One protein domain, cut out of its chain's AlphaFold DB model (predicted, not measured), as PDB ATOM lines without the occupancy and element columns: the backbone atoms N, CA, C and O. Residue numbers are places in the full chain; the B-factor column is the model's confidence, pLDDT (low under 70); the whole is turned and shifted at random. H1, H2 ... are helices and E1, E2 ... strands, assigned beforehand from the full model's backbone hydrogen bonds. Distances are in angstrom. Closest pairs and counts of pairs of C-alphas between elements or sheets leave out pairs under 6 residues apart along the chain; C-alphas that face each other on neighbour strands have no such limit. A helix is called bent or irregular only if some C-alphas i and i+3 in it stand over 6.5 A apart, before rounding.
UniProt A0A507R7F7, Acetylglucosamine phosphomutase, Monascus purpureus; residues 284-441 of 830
ATOM      1  N   ALA A 284    -106.680-118.948 140.629       78.69
ATOM      2  CA  ALA A 284    -107.642-117.863 140.792       78.69
ATOM      3  C   ALA A 284    -107.023-116.638 141.488       78.69
ATOM      4  O   ALA A 284    -107.201-115.521 141.011       78.69
ATOM      5  N   LEU A 285    -106.238-116.852 142.551       84.50
ATOM      6  CA  LEU A 285    -105.529-115.791 143.267       84.50
ATOM      7  C   LEU A 285    -104.493-115.097 142.370       84.50
ATOM      8  O   LEU A 285    -104.482-113.872 142.293       84.50
ATOM      9  N   LYS A 286    -103.678-115.852 141.619       87.50
ATOM     10  CA  LYS A 286    -102.726-115.271 140.649       87.50
ATOM     11  C   LYS A 286    -103.415-114.358 139.637       87.50
ATOM     12  O   LYS A 286    -102.941-113.255 139.355       87.50
ATOM     13  N   LYS A 287    -104.531-114.834 139.077       87.88
ATOM     14  CA  LYS A 287    -105.322-114.084 138.103       87.88
ATOM     15  C   LYS A 287    -105.872-112.801 138.727       87.88
ATOM     16  O   LYS A 287    -105.672-111.736 138.155       87.88
ATOM     17  N   ALA A 288    -106.467-112.891 139.915       90.19
ATOM     18  CA  ALA A 288    -107.016-111.738 140.620       90.19
ATOM     19  C   ALA A 288    -105.939-110.695 140.972       90.19
ATOM     20  O   ALA A 288    -106.166-109.501 140.786       90.19
ATOM     21  N   ILE A 289    -104.746-111.128 141.412       93.38
ATOM     22  CA  ILE A 289    -103.598-110.235 141.662       93.38
ATOM     23  C   ILE A 289    -103.220-109.491 140.384       93.38
ATOM     24  O   ILE A 289    -103.059-108.274 140.414       93.38
ATOM     25  N   SER A 290    -103.105-110.209 139.268       92.62
ATOM     26  CA  SER A 290    -102.711-109.621 137.983       92.62
ATOM     27  C   SER A 290    -103.754-108.621 137.475       92.62
ATOM     28  O   SER A 290    -103.404-107.506 137.100       92.62
ATOM     29  N   GLU A 291    -105.039-108.983 137.513       92.25
ATOM     30  CA  GLU A 291    -106.141-108.113 137.083       92.25
ATOM     31  C   GLU A 291    -106.218-106.832 137.921       92.25
ATOM     32  O   GLU A 291    -106.358-105.745 137.363       92.25
ATOM     33  N   ALA A 292    -106.062-106.933 139.244       93.81
ATOM     34  CA  ALA A 292    -106.043-105.765 140.118       93.81
ATOM     35  C   ALA A 292    -104.793-104.896 139.909       93.81
ATOM     36  O   ALA A 292    -104.904-103.671 139.849       93.81
ATOM     37  N   ALA A 293    -103.616-105.504 139.737       93.50
ATOM     38  CA  ALA A 293    -102.372-104.773 139.504       93.50
ATOM     39  C   ALA A 293    -102.414-103.940 138.213       93.50
ATOM     40  O   ALA A 293    -101.951-102.799 138.206       93.50
ATOM     41  N   LEU A 294    -103.013-104.482 137.145       92.81
ATOM     42  CA  LEU A 294    -103.139-103.833 135.833       92.81
ATOM     43  C   LEU A 294    -104.098-102.632 135.815       92.81
ATOM     44  O   LEU A 294    -104.146-101.905 134.825       92.81
ATOM     45  N   THR A 295    -104.835-102.378 136.901       94.19
ATOM     46  CA  THR A 295    -105.601-101.127 137.057       94.19
ATOM     47  C   THR A 295    -104.705 -99.911 137.313       94.19
ATOM     48  O   THR A 295    -105.156 -98.769 137.207       94.19
ATOM     49  N   TYR A 296    -103.429-100.141 137.637       94.38
ATOM     50  CA  TYR A 296    -102.436 -99.113 137.912       94.38
ATOM     51  C   TYR A 296    -101.358 -99.092 136.829       94.38
ATOM     52  O   TYR A 296    -101.085-100.092 136.175       94.38
ATOM     53  N   ILE A 297    -100.699 -97.943 136.671       92.81
ATOM     54  CA  ILE A 297     -99.584 -97.776 135.735       92.81
ATOM     55  C   ILE A 297     -98.298 -97.623 136.539       92.81
ATOM     56  O   ILE A 297     -98.222 -96.807 137.463       92.81
ATOM     57  N   LYS A 298     -97.284 -98.417 136.193       93.06
ATOM     58  CA  LYS A 298     -95.956 -98.299 136.788       93.06
ATOM     59  C   LYS A 298     -95.199 -97.133 136.138       93.06
ATOM     60  O   LYS A 298     -95.125 -97.095 134.914       93.06
ATOM     61  N   PRO A 299     -94.611 -96.212 136.922       91.88
ATOM     62  CA  PRO A 299     -93.792 -95.135 136.374       91.88
ATOM     63  C   PRO A 299     -92.591 -95.671 135.581       91.88
ATOM     64  O   PRO A 299     -91.844 -96.517 136.083       91.88
ATOM     65  N   GLU A 300     -92.386 -95.169 134.360       88.12
ATOM     66  CA  GLU A 300     -91.285 -95.601 133.493       88.12
ATOM     67  C   GLU A 300     -89.908 -95.243 134.071       88.12
ATOM     68  O   GLU A 300     -89.702 -94.174 134.649       88.12
ATOM     69  N   GLY A 301     -88.946 -96.160 133.920       86.69
ATOM     70  CA  GLY A 301     -87.545 -95.946 134.298       86.69
ATOM     71  C   GLY A 301     -87.278 -95.770 135.799       86.69
ATOM     72  O   GLY A 301     -86.150 -95.464 136.180       86.69
ATOM     73  N   LYS A 302     -88.282 -95.945 136.670       89.06
ATOM     74  CA  LYS A 302     -88.114 -95.818 138.123       89.06
ATOM     75  C   LYS A 302     -87.761 -97.154 138.764       89.06
ATOM     76  O   LYS A 302     -88.464 -98.149 138.595       89.06
ATOM     77  N   VAL A 303     -86.685 -97.134 139.545       91.44
ATOM     78  CA  VAL A 303     -86.287 -98.219 140.442       91.44
ATOM     79  C   VAL A 303     -86.650 -97.807 141.861       91.44
ATOM     80  O   VAL A 303     -86.284 -96.724 142.317       91.44
ATOM     81  N   PHE A 304     -87.388 -98.664 142.553       93.06
ATOM     82  CA  PHE A 304     -87.829 -98.430 143.921       93.06
ATOM     83  C   PHE A 304     -86.918 -99.160 144.902       93.06
ATOM     84  O   PHE A 304     -86.409-100.233 144.596       93.06
ATOM     85  N   GLN A 305     -86.734 -98.620 146.101       92.56
ATOM     86  CA  GLN A 305     -85.981 -99.285 147.161       92.56
ATOM     87  C   GLN A 305     -86.713 -99.098 148.485       92.56
ATOM     88  O   GLN A 305     -87.102 -97.979 148.821       92.56
ATOM     89  N   TYR A 306     -86.907-100.190 149.222       91.50
ATOM     90  CA  TYR A 306     -87.405-100.121 150.589       91.50
ATOM     91  C   TYR A 306     -86.250 -99.656 151.482       91.50
ATOM     92  O   TYR A 306     -85.260-100.369 151.641       91.50
ATOM     93  N   GLY A 307     -86.331 -98.421 151.980       82.38
ATOM     94  CA  GLY A 307     -85.313 -97.830 152.846       82.38
ATOM     95  C   GLY A 307     -85.580 -98.086 154.330       82.38
ATOM     96  O   GLY A 307     -86.515 -98.791 154.705       82.38
ATOM     97  N   THR A 308     -84.808 -97.417 155.192       74.75
ATOM     98  CA  THR A 308     -84.911 -97.529 156.663       74.75
ATOM     99  C   THR A 308     -86.297 -97.211 157.228       74.75
ATOM    100  O   THR A 308     -86.630 -97.667 158.318       74.75
ATOM    101  N   ALA A 309     -87.105 -96.432 156.506       85.50
ATOM    102  CA  ALA A 309     -88.461 -96.043 156.891       85.50
ATOM    103  C   ALA A 309     -89.500 -96.414 155.816       85.50
ATOM    104  O   ALA A 309     -90.493 -95.703 155.648       85.50
ATOM    105  N   GLY A 310     -89.253 -97.500 155.078       92.81
ATOM    106  CA  GLY A 310     -90.107 -97.963 153.988       92.81
ATOM    107  C   GLY A 310     -89.867 -97.251 152.662       92.81
ATOM    108  O   GLY A 310     -88.805 -96.669 152.428       92.81
ATOM    109  N   PHE A 311     -90.851 -97.325 151.767       95.69
ATOM    110  CA  PHE A 311     -90.819 -96.578 150.509       95.69
ATOM    111  C   PHE A 311     -91.275 -95.144 150.745       95.69
ATOM    112  O   PHE A 311     -92.296 -94.922 151.396       95.69
ATOM    113  N   ARG A 312     -90.557 -94.172 150.179       94.50
ATOM    114  CA  ARG A 312     -90.893 -92.752 150.297       94.50
ATOM    115  C   ARG A 312     -90.482 -91.992 149.044       94.50
ATOM    116  O   ARG A 312     -89.347 -92.130 148.598       94.50
ATOM    117  N   MET A 313     -91.413 -91.241 148.463       93.12
ATOM    118  CA  MET A 313     -91.220 -90.471 147.227       93.12
ATOM    119  C   MET A 313     -92.428 -89.554 146.978       93.12
ATOM    120  O   MET A 313     -93.385 -89.558 147.757       93.12
ATOM    121  N   LYS A 314     -92.421 -88.821 145.858       95.31
ATOM    122  CA  LYS A 314     -93.592 -88.077 145.369       95.31
ATOM    123  C   LYS A 314     -94.814 -88.987 145.298       95.31
ATOM    124  O   LYS A 314     -94.743 -90.096 144.763       95.31
ATOM    125  N   ALA A 315     -95.944 -88.522 145.826       96.31
ATOM    126  CA  ALA A 315     -97.102 -89.381 146.039       96.31
ATOM    127  C   ALA A 315     -97.684 -89.975 144.743       96.31
ATOM    128  O   ALA A 315     -98.251 -91.069 144.757       96.31
ATOM    129  N   GLU A 316     -97.536 -89.286 143.614       95.94
ATOM    130  CA  GLU A 316     -97.976 -89.757 142.295       95.94
ATOM    131  C   GLU A 316     -97.296 -91.064 141.853       95.94
ATOM    132  O   GLU A 316     -97.914 -91.864 141.155       95.94
ATOM    133  N   LEU A 317     -96.078 -91.338 142.337       96.38
ATOM    134  CA  LEU A 317     -95.279 -92.511 141.965       96.38
ATOM    135  C   LEU A 317     -95.594 -93.763 142.807       96.38
ATOM    136  O   LEU A 317     -95.068 -94.838 142.528       96.38
ATOM    137  N   LEU A 318     -96.431 -93.645 143.842       97.88
ATOM    138  CA  LEU A 318     -96.578 -94.673 144.881       97.88
ATOM    139  C   LEU A 318     -97.640 -95.743 144.613       97.88
ATOM    140  O   LEU A 318     -97.712 -96.699 145.378       97.88
ATOM    141  N   ASN A 319     -98.466 -95.623 143.574       98.12
ATOM    142  CA  ASN A 319     -99.610 -96.525 143.390       98.12
ATOM    143  C   ASN A 319     -99.206 -98.003 143.357       98.12
ATOM    144  O   ASN A 319     -99.636 -98.798 144.187       98.12
ATOM    145  N   THR A 320     -98.327 -98.365 142.428       98.06
ATOM    146  CA  THR A 320     -97.876 -99.752 142.258       98.06
ATOM    147  C   THR A 320     -97.029-100.231 143.438       98.06
ATOM    148  O   THR A 320     -97.074-101.404 143.799       98.06
ATOM    149  N   VAL A 321     -96.308 -99.312 144.087       98.44
ATOM    150  CA  VAL A 321     -95.507 -99.582 145.285       98.44
ATOM    151  C   VAL A 321     -96.398 -99.951 146.472       98.44
ATOM    152  O   VAL A 321     -96.147-100.948 147.142       98.44
ATOM    153  N   VAL A 322     -97.468 -99.194 146.723       98.62
ATOM    154  CA  VAL A 322     -98.408 -99.474 147.819       98.62
ATOM    155  C   VAL A 322     -99.177-100.769 147.567       98.62
ATOM    156  O   VAL A 322     -99.361-101.550 148.499       98.62
ATOM    157  N   PHE A 323     -99.548-101.049 146.314       98.62
ATOM    158  CA  PHE A 323    -100.139-102.336 145.946       98.62
ATOM    159  C   PHE A 323     -99.197-103.503 146.289       98.62
ATOM    160  O   PHE A 323     -99.590-104.436 146.987       98.62
ATOM    161  N   ALA A 324     -97.924-103.412 145.884       98.62
ATOM    162  CA  ALA A 324     -96.892-104.393 146.215       98.62
ATOM    163  C   ALA A 324     -96.701-104.576 147.733       98.62
ATOM    164  O   ALA A 324     -96.551-105.704 148.206       98.62
ATOM    165  N   VAL A 325     -96.747-103.491 148.512       98.75
ATOM    166  CA  VAL A 325     -96.656-103.564 149.978       98.75
ATOM    167  C   VAL A 325     -97.865-104.266 150.592       98.75
ATOM    168  O   VAL A 325     -97.681-105.060 151.511       98.75
ATOM    169  N   GLY A 326     -99.076-104.053 150.070       98.62
ATOM    170  CA  GLY A 326    -100.266-104.787 150.510       98.62
ATOM    171  C   GLY A 326    -100.137-106.299 150.309       98.62
ATOM    172  O   GLY A 326    -100.442-107.070 151.220       98.62
ATOM    173  N   LEU A 327     -99.597-106.724 149.162       98.56
ATOM    174  CA  LEU A 327     -99.297-108.136 148.905       98.56
ATOM    175  C   LEU A 327     -98.303-108.695 149.935       98.56
ATOM    176  O   LEU A 327     -98.531-109.763 150.510       98.56
ATOM    177  N   LEU A 328     -97.211-107.969 150.196       98.75
ATOM    178  CA  LEU A 328     -96.191-108.411 151.145       98.75
ATOM    179  C   LEU A 328     -96.707-108.451 152.588       98.75
ATOM    180  O   LEU A 328     -96.372-109.383 153.313       98.75
ATOM    181  N   ALA A 329     -97.535-107.487 153.000       98.75
ATOM    182  CA  ALA A 329     -98.132-107.447 154.336       98.75
ATOM    183  C   ALA A 329     -98.926-108.730 154.630       98.75
ATOM    184  O   ALA A 329     -98.755-109.350 155.683       98.75
ATOM    185  N   GLY A 330     -99.731-109.179 153.658       98.25
ATOM    186  CA  GLY A 330    -100.460-110.444 153.742       98.25
ATOM    187  C   GLY A 330     -99.526-111.655 153.866       98.25
ATOM    188  O   GLY A 330     -99.739-112.511 154.726       98.25
ATOM    189  N   LEU A 331     -98.445-111.712 153.075       98.19
ATOM    190  CA  LEU A 331     -97.441-112.784 153.178       98.19
ATOM    191  C   LEU A 331     -96.718-112.788 154.525       98.19
ATOM    192  O   LEU A 331     -96.519-113.859 155.102       98.19
ATOM    193  N   ARG A 332     -96.350-111.611 155.041       98.62
ATOM    194  CA  ARG A 332     -95.684-111.471 156.340       98.62
ATOM    195  C   ARG A 332     -96.574-112.000 157.457       98.62
ATOM    196  O   ARG A 332     -96.121-112.822 158.249       98.62
ATOM    197  N   SER A 333     -97.857-111.636 157.444       98.69
ATOM    198  CA  SER A 333     -98.840-112.157 158.397       98.69
ATOM    199  C   SER A 333     -98.981-113.681 158.297       98.69
ATOM    200  O   SER A 333     -98.871-114.378 159.307       98.69
ATOM    201  N   LYS A 334     -99.122-114.239 157.083       97.62
ATOM    202  CA  LYS A 334     -99.206-115.700 156.883       97.62
ATOM    203  C   LYS A 334     -97.962-116.427 157.381       97.62
ATOM    204  O   LYS A 334     -98.088-117.482 158.011       97.62
ATOM    205  N   LYS A 335     -96.763-115.890 157.122       97.88
ATOM    206  CA  LYS A 335     -95.510-116.483 157.609       97.88
ATOM    207  C   LYS A 335     -95.478-116.525 159.134       97.88
ATOM    208  O   LYS A 335     -95.082-117.539 159.703       97.88
ATOM    209  N   LEU A 336     -95.971-115.471 159.775       97.75
ATOM    210  CA  LEU A 336     -96.062-115.332 161.227       97.75
ATOM    211  C   LEU A 336     -97.390-115.866 161.787       97.75
ATOM    212  O   LEU A 336     -97.941-115.345 162.747       97.75
ATOM    213  N   SER A 337     -97.914-116.942 161.190       97.50
ATOM    214  CA  SER A 337     -99.084-117.688 161.685       97.50
ATOM    215  C   SER A 337    -100.353-116.848 161.905       97.50
ATOM    216  O   SER A 337    -101.166-117.159 162.772       97.50
ATOM    217  N   GLY A 338    -100.548-115.804 161.097       97.69
ATOM    218  CA  GLY A 338    -101.729-114.941 161.142       97.69
ATOM    219  C   GLY A 338    -101.705-113.880 162.238       97.69
ATOM    220  O   GLY A 338    -102.770-113.372 162.612       97.69
ATOM    221  N   GLN A 339    -100.518-113.553 162.761       98.56
ATOM    222  CA  GLN A 339    -100.308-112.354 163.571       98.56
ATOM    223  C   GLN A 339    -100.634-111.089 162.766       98.56
ATOM    224  O   GLN A 339    -100.471-111.048 161.543       98.56
ATOM    225  N   TRP A 340    -101.103-110.055 163.458       98.75
ATOM    226  CA  TRP A 340    -101.428-108.765 162.863       98.75
ATOM    227  C   TRP A 340    -100.159-108.048 162.412       98.75
ATOM    228  O   TRP A 340     -99.240-107.868 163.209       98.75
ATOM    229  N   ILE A 341    -100.144-107.612 161.155       98.88
ATOM    230  CA  ILE A 341     -99.093-106.768 160.575       98.88
ATOM    231  C   ILE A 341     -99.636-105.357 160.373       98.88
ATOM    232  O   ILE A 341    -100.776-105.185 159.945       98.88
ATOM    233  N   GLY A 342     -98.832-104.345 160.687       98.81
ATOM    234  CA  GLY A 342     -99.192-102.947 160.483       98.81
ATOM    235  C   GLY A 342     -98.737-102.410 159.128       98.81
ATOM    236  O   GLY A 342     -97.652-102.747 158.657       98.81
ATOM    237  N   VAL A 343     -99.524-101.516 158.531       98.88
ATOM    238  CA  VAL A 343     -99.104-100.679 157.397       98.88
ATOM    239  C   VAL A 343     -99.372 -99.212 157.731       98.88
ATOM    240  O   VAL A 343    -100.525 -98.814 157.901       98.88
ATOM    241  N   MET A 344     -98.322 -98.394 157.814       98.81
ATOM    242  CA  MET A 344     -98.457 -96.946 158.007       98.81
ATOM    243  C   MET A 344     -98.245 -96.221 156.683       98.81
ATOM    244  O   MET A 344     -97.176 -96.344 156.081       98.81
ATOM    245  N   VAL A 345     -99.235 -95.436 156.255       98.81
ATOM    246  CA  VAL A 345     -99.132 -94.559 155.080       98.81
ATOM    247  C   VAL A 345     -98.769 -93.148 155.538       98.81
ATOM    248  O   VAL A 345     -99.613 -92.409 156.043       98.81
ATOM    249  N   THR A 346     -97.493 -92.797 155.406       98.50
ATOM    250  CA  THR A 346     -96.950 -91.487 155.782       98.50
ATOM    251  C   THR A 346     -95.573 -91.258 155.164       98.50
ATOM    252  O   THR A 346     -94.814 -92.200 154.918       98.50
ATOM    253  N   ALA A 347     -95.210 -89.988 154.985       96.62
ATOM    254  CA  ALA A 347     -93.830 -89.566 154.755       96.62
ATOM    255  C   ALA A 347     -93.237 -88.708 155.891       96.62
ATOM    256  O   ALA A 347     -92.201 -88.079 155.683       96.62
ATOM    257  N   SER A 348     -93.818 -88.725 157.099       95.19
ATOM    258  CA  SER A 348     -93.254 -88.085 158.303       95.19
ATOM    259  C   SER A 348     -92.905 -86.607 158.037       95.19
ATOM    260  O   SER A 348     -93.776 -85.854 157.593       95.19
ATOM    261  N   HIS A 349     -91.650 -86.195 158.225       94.94
ATOM    262  CA  HIS A 349     -91.125 -84.838 158.023       94.94
ATOM    263  C   HIS A 349     -91.074 -84.329 156.569       94.94
ATOM    264  O   HIS A 349     -90.792 -83.153 156.356       94.94
ATOM    265  N   ASN A 350     -91.302 -85.172 155.556       94.19
ATOM    266  CA  ASN A 350     -91.196 -84.747 154.156       94.19
ATOM    267  C   ASN A 350     -92.237 -83.665 153.779       94.19
ATOM    268  O   ASN A 350     -93.296 -83.590 154.417       94.19
ATOM    269  N   PRO A 351     -92.002 -82.896 152.695       94.56
ATOM    270  CA  PRO A 351     -92.984 -81.972 152.120       94.56
ATOM    271  C   PRO A 351     -94.322 -82.640 151.788       94.56
ATOM    272  O   PRO A 351     -94.366 -83.849 151.546       94.56
ATOM    273  N   ALA A 352     -95.412 -81.870 151.776       95.19
ATOM    274  CA  ALA A 352     -96.789 -82.362 151.675       95.19
ATOM    275  C   ALA A 352     -97.082 -83.213 150.423       95.19
ATOM    276  O   ALA A 352     -97.885 -84.147 150.485       95.19
ATOM    277  N   GLU A 353     -96.415 -82.932 149.303       96.50
ATOM    278  CA  GLU A 353     -96.607 -83.633 148.030       96.50
ATOM    279  C   GLU A 353     -95.975 -85.039 147.986       96.50
ATOM    280  O   GLU A 353     -96.291 -85.853 147.108       96.50
ATOM    281  N   ASP A 354     -95.091 -85.353 148.934       96.38
ATOM    282  CA  ASP A 354     -94.562 -86.702 149.114       96.38
ATOM    283  C   ASP A 354     -95.568 -87.582 149.871       96.38
ATOM    284  O   ASP A 354     -96.485 -87.112 150.545       96.38
ATOM    285  N   ASN A 355     -95.396 -88.897 149.796       98.06
ATOM    286  CA  ASN A 355     -95.970 -89.825 150.765       98.06
ATOM    287  C   ASN A 355     -95.058 -91.058 150.876       98.06
ATOM    288  O   ASN A 355     -93.974 -91.119 150.284       98.06
ATOM    289  N   GLY A 356     -95.454 -92.032 151.677       97.69
ATOM    290  CA  GLY A 356     -94.691 -93.244 151.871       97.69
ATOM    291  C   GLY A 356     -95.523 -94.347 152.488       97.69
ATOM    292  O   GLY A 356     -96.683 -94.159 152.849       97.69
ATOM    293  N   VAL A 357     -94.919 -95.523 152.570       98.38
ATOM    294  CA  VAL A 357     -95.534 -96.696 153.176       98.38
ATOM    295  C   VAL A 357     -94.470 -97.531 153.884       98.38
ATOM    296  O   VAL A 357     -93.431 -97.856 153.300       98.38
ATOM    297  N   LYS A 358     -94.729 -97.871 155.150       96.94
ATOM    298  CA  LYS A 358     -93.864 -98.711 155.990       96.94
ATOM    299  C   LYS A 358     -94.659 -99.841 156.638       96.94
ATOM    300  O   LYS A 358     -95.817 -99.652 157.013       96.94
ATOM    301  N   LEU A 359     -94.024-101.005 156.744       98.38
ATOM    302  CA  LEU A 359     -94.546-102.190 157.421       98.38
ATOM    303  C   LEU A 359     -94.097-102.224 158.886       98.38
ATOM    304  O   LEU A 359     -92.961-101.855 159.199       98.38
ATOM    305  N   VAL A 360     -94.994-102.703 159.745       98.25
ATOM    306  CA  VAL A 360     -94.798-102.873 161.188       98.25
ATOM    307  C   VAL A 360     -95.013-104.342 161.539       98.25
ATOM    308  O   VAL A 360     -96.066-104.903 161.228       98.25
ATOM    309  N   ASP A 361     -94.018-104.953 162.168       97.81
ATOM    310  CA  ASP A 361     -94.046-106.351 162.590       97.81
ATOM    311  C   ASP A 361     -94.822-106.540 163.915       97.81
ATOM    312  O   ASP A 361     -95.236-105.557 164.541       97.81
ATOM    313  N   PRO A 362     -95.128-107.791 164.325       98.00
ATOM    314  CA  PRO A 362     -96.166-108.057 165.321       98.00
ATOM    315  C   PRO A 362     -95.990-107.418 166.701       98.00
ATOM    316  O   PRO A 362     -96.993-107.150 167.366       98.00
ATOM    317  N   MET A 363     -94.758-107.175 167.148       95.19
ATOM    318  CA  MET A 363     -94.471-106.540 168.438       95.19
ATOM    319  C   MET A 363     -94.384-105.009 168.328       95.19
ATOM    320  O   MET A 363     -93.994-104.343 169.290       95.19
ATOM    321  N   GLY A 364     -94.814-104.441 167.199       94.44
ATOM    322  CA  GLY A 364     -94.783-103.009 166.930       94.44
ATOM    323  C   GLY A 364     -93.407-102.511 166.485       94.44
ATOM    324  O   GLY A 364     -93.176-101.309 166.463       94.44
ATOM    325  N   GLU A 365     -92.483-103.399 166.149       91.69
ATOM    326  CA  GLU A 365     -91.166-103.093 165.611       91.69
ATOM    327  C   GLU A 365     -91.211-102.832 164.096       91.69
ATOM    328  O   GLU A 365     -92.173-103.156 163.396       91.69
ATOM    329  N   MET A 366     -90.151-102.226 163.566       92.75
ATOM    330  CA  MET A 366     -89.987-102.072 162.118       92.75
ATOM    331  C   MET A 366     -89.809-103.437 161.443       92.75
ATOM    332  O   MET A 366     -89.215-104.337 162.033       92.75
ATOM    333  N   LEU A 367     -90.226-103.544 160.178       94.75
ATOM    334  CA  LEU A 367     -90.042-104.751 159.369       94.75
ATOM    335  C   LEU A 367     -88.614-105.329 159.457       94.75
ATOM    336  O   LEU A 367     -87.605-104.627 159.288       94.75
ATOM    337  N   GLU A 368     -88.542-106.642 159.651       92.00
ATOM    338  CA  GLU A 368     -87.307-107.422 159.593       92.00
ATOM    339  C   GLU A 368     -86.467-107.124 158.331       92.00
ATOM    340  O   GLU A 368     -86.982-107.003 157.224       92.00
ATOM    341  N   ALA A 369     -85.142-106.995 158.485       90.12
ATOM    342  CA  ALA A 369     -84.242-106.534 157.411       90.12
ATOM    343  C   ALA A 369     -84.279-107.379 156.148       90.12
ATOM    344  O   ALA A 369     -84.301-106.838 155.046       90.12
ATOM    345  N   GLU A 370     -84.341-108.694 156.306       93.12
ATOM    346  CA  GLU A 370     -84.365-109.614 155.173       93.12
ATOM    347  C   GLU A 370     -85.623-109.420 154.308       93.12
ATOM    348  O   GLU A 370     -85.596-109.655 153.102       93.12
ATOM    349  N   TRP A 371     -86.709-108.891 154.886       96.56
ATOM    350  CA  TRP A 371     -87.971-108.657 154.186       96.56
ATOM    351  C   TRP A 371     -88.013-107.365 153.370       96.56
ATOM    352  O   TRP A 371     -88.843-107.233 152.467       96.56
ATOM    353  N   GLU A 372     -87.093-106.432 153.612       95.50
ATOM    354  CA  GLU A 372     -86.968-105.196 152.829       95.50
ATOM    355  C   GLU A 372     -86.605-105.506 151.365       95.50
ATOM    356  O   GLU A 372     -87.086-104.850 150.432       95.50
ATOM    357  N   ALA A 373     -85.812-106.562 151.145       95.94
ATOM    358  CA  ALA A 373     -85.471-107.056 149.815       95.94
ATOM    359  C   ALA A 373     -86.698-107.627 149.085       95.94
ATOM    360  O   ALA A 373     -86.885-107.353 147.898       95.94
ATOM    361  N   TYR A 374     -87.579-108.347 149.788       98.12
ATOM    362  CA  TYR A 374     -88.830-108.857 149.214       98.12
ATOM    363  C   TYR A 374     -89.790-107.723 148.838       98.12
ATOM    364  O   TYR A 374     -90.363-107.741 147.746       98.12
ATOM    365  N   ALA A 375     -89.898-106.691 149.682       98.00
ATOM    366  CA  ALA A 375     -90.669-105.484 149.373       98.00
ATOM    367  C   ALA A 375     -90.135-104.793 148.117       98.00
ATOM    368  O   ALA A 375     -90.888-104.488 147.189       98.00
ATOM    369  N   THR A 376     -88.816-104.603 148.063       97.56
ATOM    370  CA  THR A 376     -88.107-104.006 146.927       97.56
ATOM    371  C   THR A 376     -88.326-104.809 145.648       97.56
ATOM    372  O   THR A 376     -88.599-104.232 144.595       97.56
ATOM    373  N   ARG A 377     -88.266-106.140 145.717       98.06
ATOM    374  CA  ARG A 377     -88.481-107.016 144.563       98.06
ATOM    375  C   ARG A 377     -89.912-106.942 144.033       98.06
ATOM    376  O   ARG A 377     -90.080-106.805 142.825       98.06
ATOM    377  N   LEU A 378     -90.926-106.962 144.902       98.06
ATOM    378  CA  LEU A 378     -92.325-106.802 144.481       98.06
ATOM    379  C   LEU A 378     -92.577-105.433 143.841       98.06
ATOM    380  O   LEU A 378     -93.172-105.367 142.769       98.06
ATOM    381  N   ALA A 379     -92.081-104.345 144.438       97.75
ATOM    382  CA  ALA A 379     -92.237-103.000 143.876       97.75
ATOM    383  C   ALA A 379     -91.555-102.854 142.500       97.75
ATOM    384  O   ALA A 379     -92.043-102.155 141.604       97.75
ATOM    385  N   ASN A 380     -90.428-103.543 142.293       97.56
ATOM    386  CA  ASN A 380     -89.690-103.512 141.033       97.56
ATOM    387  C   ASN A 380     -90.162-104.533 139.989       97.56
ATOM    388  O   ASN A 380     -89.765-104.403 138.831       97.56
ATOM    389  N   ALA A 381     -91.079-105.445 140.315       96.50
ATOM    390  CA  ALA A 381     -91.659-106.366 139.341       96.50
ATOM    391  C   ALA A 381     -92.420-105.617 138.221       96.50
ATOM    392  O   ALA A 381     -93.073-104.601 138.493       96.50
ATOM    393  N   PRO A 382     -92.351-106.071 136.956       95.06
ATOM    394  CA  PRO A 382     -93.345-105.705 135.946       95.06
ATOM    395  C   PRO A 382     -94.743-106.102 136.434       95.06
ATOM    396  O   PRO A 382     -94.891-107.163 137.045       95.06
ATOM    397  N   LEU A 383     -95.762-105.274 136.188       93.06
ATOM    398  CA  LEU A 383     -97.106-105.513 136.736       93.06
ATOM    399  C   LEU A 383     -97.722-106.806 136.198       93.06
ATOM    400  O   LEU A 383     -98.385-107.523 136.938       93.06
ATOM    401  N   GLU A 384     -97.410-107.168 134.956       92.12
ATOM    402  CA  GLU A 384     -97.847-108.406 134.307       92.12
ATOM    403  C   GLU A 384     -97.244-109.653 134.968       92.12
ATOM    404  O   GLU A 384     -97.768-110.750 134.814       92.12
ATOM    405  N   LYS A 385     -96.131-109.490 135.697       95.06
ATOM    406  CA  LYS A 385     -95.385-110.569 136.360       95.06
ATOM    407  C   LYS A 385     -95.471-110.510 137.882       95.06
ATOM    408  O   LYS A 385     -94.861-111.338 138.557       95.06
ATOM    409  N   ILE A 386     -96.203-109.553 138.455       95.81
ATOM    410  CA  ILE A 386     -96.227-109.357 139.911       95.81
ATOM    411  C   ILE A 386     -96.802-110.576 140.648       95.81
ATOM    412  O   ILE A 386     -96.319-110.924 141.721       95.81
ATOM    413  N   ALA A 387     -97.774-111.272 140.046       95.25
ATOM    414  CA  ALA A 387     -98.333-112.507 140.592       95.25
ATOM    415  C   ALA A 387     -97.325-113.668 140.582       95.25
ATOM    416  O   ALA A 387     -97.301-114.473 141.510       95.25
ATOM    417  N   ASP A 388     -96.458-113.745 139.572       95.44
ATOM    418  CA  ASP A 388     -95.400-114.757 139.533       95.44
ATOM    419  C   ASP A 388     -94.339-114.483 140.595       95.44
ATOM    420  O   ASP A 388     -93.975-115.394 141.336       95.44
ATOM    421  N   VAL A 389     -93.932-113.220 140.754       97.25
ATOM    422  CA  VAL A 389     -93.023-112.808 141.833       97.25
ATOM    423  C   VAL A 389     -93.634-113.101 143.206       97.25
ATOM    424  O   VAL A 389     -92.937-113.587 144.094       97.25
ATOM    425  N   TYR A 390     -94.934-112.862 143.387       96.88
ATOM    426  CA  TYR A 390     -95.652-113.208 144.614       96.88
ATOM    427  C   TYR A 390     -95.567-114.712 144.927       96.88
ATOM    428  O   TYR A 390     -95.261-115.096 146.056       96.88
ATOM    429  N   ASP A 391     -95.758-115.577 143.929       94.19
ATOM    430  CA  ASP A 391     -95.620-117.029 144.091       94.19
ATOM    431  C   ASP A 391     -94.198-117.514 144.323       94.19
ATOM    432  O   ASP A 391     -93.978-118.474 145.066       94.19
ATOM    433  N   GLU A 392     -93.223-116.890 143.673       96.38
ATOM    434  CA  GLU A 392     -91.819-117.170 143.942       96.38
ATOM    435  C   GLU A 392     -91.486-116.852 145.401       96.38
ATOM    436  O   GLU A 392     -90.857-117.674 146.062       96.38
ATOM    437  N   LEU A 393     -91.972-115.722 145.928       95.38
ATOM    438  CA  LEU A 393     -91.788-115.358 147.333       95.38
ATOM    439  C   LEU A 393     -92.480-116.335 148.286       95.38
ATOM    440  O   LEU A 393     -91.890-116.690 149.300       95.38
ATOM    441  N   ILE A 394     -93.682-116.833 147.967       94.00
ATOM    442  CA  ILE A 394     -94.340-117.880 148.773       94.00
ATOM    443  C   ILE A 394     -93.427-119.103 148.931       94.00
ATOM    444  O   ILE A 394     -93.332-119.661 150.025       94.00
ATOM    445  N   LYS A 395     -92.760-119.517 147.849       91.06
ATOM    446  CA  LYS A 395     -91.852-120.672 147.850       91.06
ATOM    447  C   LYS A 395     -90.548-120.377 148.577       91.06
ATOM    448  O   LYS A 395     -90.122-121.185 149.390       91.06
ATOM    449  N   GLU A 396     -89.927-119.243 148.274       94.50
ATOM    450  CA  GLU A 396     -88.634-118.839 148.831       94.50
ATOM    451  C   GLU A 396     -88.709-118.614 150.341       94.50
ATOM    452  O   GLU A 396     -87.859-119.093 151.085       94.50
ATOM    453  N   ILE A 397     -89.767-117.946 150.799       92.81
ATOM    454  CA  ILE A 397     -89.993-117.648 152.213       92.81
ATOM    455  C   ILE A 397     -90.573-118.870 152.949       92.81
ATOM    456  O   ILE A 397     -90.598-118.887 154.180       92.81
ATOM    457  N   ASP A 398     -91.038-119.899 152.234       91.19
ATOM    458  CA  ASP A 398     -91.783-121.043 152.777       91.19
ATOM    459  C   ASP A 398     -93.008-120.580 153.593       91.19
ATOM    460  O   ASP A 398     -93.086-120.707 154.825       91.19
ATOM    461  N   VAL A 399     -93.951-119.934 152.898       90.44
ATOM    462  CA  VAL A 399     -95.195-119.416 153.484       90.44
ATOM    463  C   VAL A 399     -96.282-120.487 153.458       90.44
ATOM    464  O   VAL A 399     -96.663-121.013 152.411       90.44
ATOM    465  N   LYS A 400     -96.867-120.764 154.627       88.94
ATOM    466  CA  LYS A 400     -98.041-121.634 154.752       88.94
ATOM    467  C   LYS A 400     -99.301-120.867 154.365       88.94
ATOM    468  O   LYS A 400     -99.873-120.154 155.185       88.94
ATOM    469  N   MET A 401     -99.753-121.040 153.125       87.25
ATOM    470  CA  MET A 401    -100.898-120.288 152.590       87.25
ATOM    471  C   MET A 401    -102.233-120.539 153.307       87.25
ATOM    472  O   MET A 401    -103.108-119.677 153.237       87.25
ATOM    473  N   ASP A 402    -102.359-121.655 154.036       87.69
ATOM    474  CA  ASP A 402    -103.534-121.984 154.860       87.69
ATOM    475  C   ASP A 402    -103.668-121.099 156.111       87.69
ATOM    476  O   ASP A 402    -104.754-121.004 156.680       87.69
ATOM    477  N   ASN A 403    -102.582-120.454 156.554       91.12
ATOM    478  CA  ASN A 403    -102.659-119.520 157.668       91.12
ATOM    479  C   ASN A 403    -103.535-118.319 157.272       91.12
ATOM    480  O   ASN A 403    -103.435-117.839 156.134       91.12
ATOM    481  N   PRO A 404    -104.361-117.784 158.189       93.88
ATOM    482  CA  PRO A 404    -105.036-116.521 157.935       93.88
ATOM    483  C   PRO A 404    -103.999-115.403 157.773       93.88
ATOM    484  O   PRO A 404    -102.884-115.496 158.288       93.88
ATOM    485  N   ALA A 405    -104.367-114.353 157.047       97.81
ATOM    486  CA  ALA A 405    -103.598-113.118 156.971       97.81
ATOM    487  C   ALA A 405    -104.410-112.011 157.638       97.81
ATOM    488  O   ALA A 405    -105.607-111.906 157.372       97.81
ATOM    489  N   ARG A 406    -103.770-111.203 158.483       98.75
ATOM    490  CA  ARG A 406    -104.389-110.090 159.202       98.75
ATOM    491  C   ARG A 406    -103.520-108.849 159.119       98.75
ATOM    492  O   ARG A 406    -102.352-108.880 159.508       98.75
ATOM    493  N   VAL A 407    -104.093-107.756 158.635       98.88
ATOM    494  CA  VAL A 407    -103.395-106.481 158.470       98.88
ATOM    495  C   VAL A 407    -104.205-105.353 159.087       98.88
ATOM    496  O   VAL A 407    -105.405-105.225 158.879       98.88
ATOM    497  N   VAL A 408    -103.551-104.485 159.835       98.81
ATOM    498  CA  VAL A 408    -104.141-103.241 160.317       98.81
ATOM    499  C   VAL A 408    -103.382-102.077 159.704       98.81
ATOM    500  O   VAL A 408    -102.167-102.145 159.537       98.81
ATOM    501  N   TYR A 409    -104.073-101.012 159.315       98.88
ATOM    502  CA  TYR A 409    -103.406 -99.879 158.688       98.88
ATOM    503  C   TYR A 409    -103.997 -98.544 159.116       98.88
ATOM    504  O   TYR A 409    -105.166 -98.441 159.492       98.88
ATOM    505  N   ALA A 410    -103.164 -97.513 159.037       98.88
ATOM    506  CA  ALA A 410    -103.529 -96.130 159.296       98.88
ATOM    507  C   ALA A 410    -102.773 -95.193 158.348       98.88
ATOM    508  O   ALA A 410    -101.873 -95.608 157.609       98.88
ATOM    509  N   ARG A 411    -103.151 -93.916 158.356       98.81
ATOM    510  CA  ARG A 411    -102.514 -92.868 157.555       98.81
ATOM    511  C   ARG A 411    -102.377 -91.559 158.327       98.81
ATOM    512  O   ARG A 411    -103.130 -91.314 159.269       98.81
ATOM    513  N   ASP A 412    -101.456 -90.713 157.877       98.62
ATOM    514  CA  ASP A 412    -101.385 -89.308 158.286       98.62
ATOM    515  C   ASP A 412    -102.406 -88.428 157.520       98.62
ATOM    516  O   ASP A 412    -103.345 -88.925 156.889       98.62
ATOM    517  N   THR A 413    -102.245 -87.106 157.600       98.50
ATOM    518  CA  THR A 413    -103.148 -86.101 157.013       98.50
ATOM    519  C   THR A 413    -102.844 -85.751 155.552       98.50
ATOM    520  O   THR A 413    -103.496 -84.871 154.990       98.50
ATOM    521  N   ARG A 414    -101.893 -86.422 154.888       98.50
ATOM    522  CA  ARG A 414    -101.535 -86.112 153.492       98.50
ATOM    523  C   ARG A 414    -102.715 -86.333 152.551       98.50
ATOM    524  O   ARG A 414    -103.381 -87.371 152.595       98.50
ATOM    525  N   ALA A 415    -102.897 -85.413 151.603       97.56
ATOM    526  CA  ALA A 415    -103.992 -85.450 150.627       97.56
ATOM    527  C   ALA A 415    -104.055 -86.772 149.836       97.56
ATOM    528  O   ALA A 415    -105.125 -87.324 149.582       97.56
ATOM    529  N   SER A 416    -102.890 -87.324 149.487       98.06
ATOM    530  CA  SER A 416    -102.777 -88.578 148.737       98.06
ATOM    531  C   SER A 416    -103.151 -89.828 149.544       98.06
ATOM    532  O   SER A 416    -103.387 -90.879 148.941       98.06
ATOM    533  N   GLY A 417    -103.243 -89.737 150.876       97.94
ATOM    534  CA  GLY A 417    -103.440 -90.878 151.771       97.94
ATOM    535  C   GLY A 417    -104.729 -91.656 151.501       97.94
ATOM    536  O   GLY A 417    -104.709 -92.883 151.514       97.94
ATOM    537  N   SER A 418    -105.832 -90.971 151.176       95.00
ATOM    538  CA  SER A 418    -107.116 -91.622 150.853       95.00
ATOM    539  C   SER A 418    -107.000 -92.555 149.638       95.00
ATOM    540  O   SER A 418    -107.358 -93.732 149.704       95.00
ATOM    541  N   ARG A 419    -106.405 -92.055 148.547       98.12
ATOM    542  CA  ARG A 419    -106.162 -92.833 147.324       98.12
ATOM    543  C   ARG A 419    -105.232 -94.017 147.591       98.12
ATOM    544  O   ARG A 419    -105.535 -95.123 147.161       98.12
ATOM    545  N   LEU A 420    -104.122 -93.800 148.300       98.38
ATOM    546  CA  LEU A 420    -103.143 -94.856 148.584       98.38
ATOM    547  C   LEU A 420    -103.731 -95.968 149.463       98.38
ATOM    548  O   LEU A 420    -103.498 -97.142 149.189       98.38
ATOM    549  N   VAL A 421    -104.555 -95.630 150.458       97.94
ATOM    550  CA  VAL A 421    -105.278 -96.632 151.257       97.94
ATOM    551  C   VAL A 421    -106.276 -97.423 150.404       97.94
ATOM    552  O   VAL A 421    -106.381 -98.634 150.567       97.94
ATOM    553  N   GLY A 422    -106.957 -96.793 149.441       95.81
ATOM    554  CA  GLY A 422    -107.808 -97.520 148.487       95.81
ATOM    555  C   GLY A 422    -107.042 -98.581 147.684       95.81
ATOM    556  O   GLY A 422    -107.548 -99.678 147.453       95.81
ATOM    557  N   ILE A 423    -105.796 -98.282 147.314       98.38
ATOM    558  CA  ILE A 423    -104.909 -99.209 146.594       98.38
ATOM    559  C   ILE A 423    -104.420-100.335 147.508       98.38
ATOM    560  O   ILE A 423    -104.431-101.500 147.111       98.38
ATOM    561  N   LEU A 424    -104.037-100.000 148.743       98.50
ATOM    562  CA  LEU A 424    -103.692-100.988 149.765       98.50
ATOM    563  C   LEU A 424    -104.844-101.983 149.962       98.50
ATOM    564  O   LEU A 424    -104.627-103.191 149.930       98.50
ATOM    565  N   ASN A 425    -106.076-101.481 150.070       97.12
ATOM    566  CA  ASN A 425    -107.269-102.311 150.218       97.12
ATOM    567  C   ASN A 425    -107.474-103.244 149.034       97.12
ATOM    568  O   ASN A 425    -107.797-104.404 149.246       97.12
ATOM    569  N   SER A 426    -107.243-102.777 147.804       96.62
ATOM    570  CA  SER A 426    -107.332-103.632 146.618       96.62
ATOM    571  C   SER A 426    -106.400-104.846 146.724       96.62
ATOM    572  O   SER A 426    -106.848-105.979 146.546       96.62
ATOM    573  N   ALA A 427    -105.136-104.636 147.107       97.69
ATOM    574  CA  ALA A 427    -104.175-105.724 147.301       97.69
ATOM    575  C   ALA A 427    -104.583-106.682 148.438       97.69
ATOM    576  O   ALA A 427    -104.499-107.906 148.293       97.69
ATOM    577  N   LEU A 428    -105.052-106.140 149.567       97.25
ATOM    578  CA  LEU A 428    -105.478-106.935 150.724       97.25
ATOM    579  C   LEU A 428    -106.749-107.749 150.428       97.25
ATOM    580  O   LEU A 428    -106.806-108.930 150.760       97.25
ATOM    581  N   THR A 429    -107.736-107.160 149.747       94.19
ATOM    582  CA  THR A 429    -108.965-107.846 149.322       94.19
ATOM    583  C   THR A 429    -108.658-108.996 148.373       94.19
ATOM    584  O   THR A 429    -109.159-110.100 148.566       94.19
ATOM    585  N   VAL A 430    -107.814-108.762 147.367       93.62
ATOM    586  CA  VAL A 430    -107.468-109.784 146.374       93.62
ATOM    587  C   VAL A 430    -106.714-110.959 146.991       93.62
ATOM    588  O   VAL A 430    -106.879-112.089 146.548       93.62
ATOM    589  N   THR A 431    -105.914-110.710 148.027       92.62
ATOM    590  CA  THR A 431    -105.188-111.755 148.765       92.62
ATOM    591  C   THR A 431    -106.006-112.407 149.879       92.62
ATOM    592  O   THR A 431    -105.451-113.195 150.645       92.62
ATOM    593  N   GLU A 432    -107.306-112.095 149.968       92.75
ATOM    594  CA  GLU A 432    -108.220-112.585 151.009       92.75
ATOM    595  C   GLU A 432    -107.677-112.328 152.427       92.75
ATOM    596  O   GLU A 432    -107.840-113.129 153.349       92.75
ATOM    597  N   THR A 433    -106.983-111.201 152.597       96.94
ATOM    598  CA  THR A 433    -106.431-110.777 153.881       96.94
ATOM    599  C   THR A 433    -107.530-110.115 154.708       96.94
ATOM    600  O   THR A 433    -108.236-109.239 154.218       96.94
ATOM    601  N   GLU A 434    -107.682-110.507 155.973       98.31
ATOM    602  CA  GLU A 434    -108.514-109.782 156.937       98.31
ATOM    603  C   GLU A 434    -107.843-108.435 157.224       98.31
ATOM    604  O   GLU A 434    -106.649-108.399 157.533       98.31
ATOM    605  N   PHE A 435    -108.575-107.322 157.128       98.44
ATOM    606  CA  PHE A 435    -107.976-106.022 157.411       98.44
ATOM    607  C   PHE A 435    -108.870-105.026 158.137       98.44
ATOM    608  O   PHE A 435    -110.096-105.075 158.054       98.44
ATOM    609  N   GLN A 436    -108.222-104.092 158.838       98.50
ATOM    610  CA  GLN A 436    -108.871-103.023 159.593       98.50
ATOM    611  C   GLN A 436    -108.272-101.647 159.251       98.50
ATOM    612  O   GLN A 436    -107.073-101.427 159.422       98.50
ATOM    613  N   ASP A 437    -109.134-100.712 158.829       98.38
ATOM    614  CA  ASP A 437    -108.803 -99.292 158.632       98.38
ATOM    615  C   ASP A 437    -108.933 -98.519 159.947       98.38
ATOM    616  O   ASP A 437    -110.049 -98.245 160.399       98.38
ATOM    617  N   LEU A 438    -107.812 -98.116 160.535       98.50
ATOM    618  CA  LEU A 438    -107.785 -97.272 161.733       98.50
ATOM    619  C   LEU A 438    -107.874 -95.772 161.423       98.50
ATOM    620  O   LEU A 438    -107.776 -94.942 162.323       98.50
ATOM    621  N   LYS A 439    -108.102 -95.406 160.157       98.25
ATOM    622  CA  LYS A 439    -108.259 -94.026 159.691       98.25
ATOM    623  C   LYS A 439    -106.992 -93.206 159.948       98.25
ATOM    624  O   LYS A 439    -105.924 -93.561 159.452       98.25
ATOM    625  N   PHE A 440    -107.132 -92.072 160.625       98.75
ATOM    626  CA  PHE A 440    -106.045 -91.148 160.903       98.75
ATOM    627  C   PHE A 440    -105.446 -91.476 162.262       98.75
ATOM    628  O   PHE A 440    -106.149 -91.381 163.265       98.75
ATOM    629  N   MET A 441    -104.166 -91.821 162.301       98.75
ATOM    630  CA  MET A 441    -103.415 -92.073 163.532       98.75
ATOM    631  C   MET A 441    -102.017 -91.483 163.407       98.75
ATOM    632  O   MET A 441    -101.520 -91.304 162.295       98.75
TER     633      MET A 441
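This is residues 284 to 441 of the 830 residues of the protein "Acetylglucosamine phosphomutase" of Monascus purpureus (UniProt A0A507R7F7). A twisted wall of five strands has the helices H2 and H5 packed over one face, touching each other at a steep tilt, with H3 near the E1 end of the wall, and no named helix over the other face. H1 and H4 form a further cover beyond these helices, away from the sheet. The printed part has 158 residues, with five named helices and five named strands in the order H1 E1 H2 E2 E3 H3 H4 E4 H5 E5. The sheet is mixed, in the order E1, E3, E2, E4, E5, and the class is mixed, helices and strands. The whole is compact, with a radius of gyration of the C-alphas of 14.1 A and spans of 41 by 35 by 25 A.

In the sheet, E2, residues 340 to 345, and E4, residues 406 to 411, are parallel neighbours, with N 343 and O 408 2.9 A apart. E5, residues 434 to 440, is an edge strand parallel to E4, with N 409 and O 436 3.0 A apart. On the other side of E2, E3, residues 354 to 360, is antiparallel to it, with N 344 and O 358 2.9 A apart; E2 and E3 form a hairpin. The other edge strand, E1, residues 311 to 314, is antiparallel to E3, with N 313 and O 355 3.1 A apart. The pairing of E3 is staggered: residues 354 to 357 pair with E1 and residues 357 to 360 with E2. H2, residues 319 to 335, lies over E2 at a height over the sheet of 7.8 A and runs along the strands, at 12 degrees to E2 on the local plane. H5, residues 417 to 430, is on the same face at a height of 8.7 A, over E4 and only just over E2, where 3 of its C-alphas fall. H2 and H5 touch at a steep tilt of 47 degrees, the same way, the closest C-alphas being those of Gly 326 and Ala 427, 5.1 A apart. With H3, residues 369 to 380, they make two layers, helices on one face of a sheet. H2, H3 and H4, residues 383 to 396, form an up and down bundle, each helix running against the one before. H3 touches H2 with residues 374 to 379 alone; the C-alphas of Val 321 and Ala 379, the closest, are 4.9 A apart. H3 and H4 form a helical hairpin, with C-alphas 378 and 386 closest at 6.5 A. H1, residues 284 to 293, is not on the sheet; it touches H4, with C-alphas 286 and 387 closest at 5.2 A, and H5, with C-alphas 288 and 430 closest at 6.1 A. E1, H2, E2 form a split strand-helix-strand unit, with E3 between its strands, and E4, H5, E5 a strand-helix-strand unit of parallel neighbours; both crossovers are right-handed. Every O i to N i+4 pair is within hydrogen-bond range in H1, H2 and H5, against 6 of 8 in H3 and 8 of 10 in H4.

H1 begins at C-alpha 284, (-107.642, -117.863, 140.792), and is 14.2 A long. H2 measures 24.8 A, H3 17.5 A, H4 19.9 A and H5 20.1 A. H4 is irregular: C-alphas 384 and 387 are 7.5 A apart. E1 measures 10.3 A, E2 16.4 A, E3 20.2 A, E4 17.4 A and E5 19.2 A. E5 ends at C-alpha 440, (-106.045, -91.148, 160.903).

The two C-alphas farthest apart, those of Pro 351 and Asp 402, are 41.5 A apart. The printed part has no cut, and the link from H1 to E1, residues 294 to 310, is long. The mean pLDDT of the printed part is 95.3, and no printed residue is under 70.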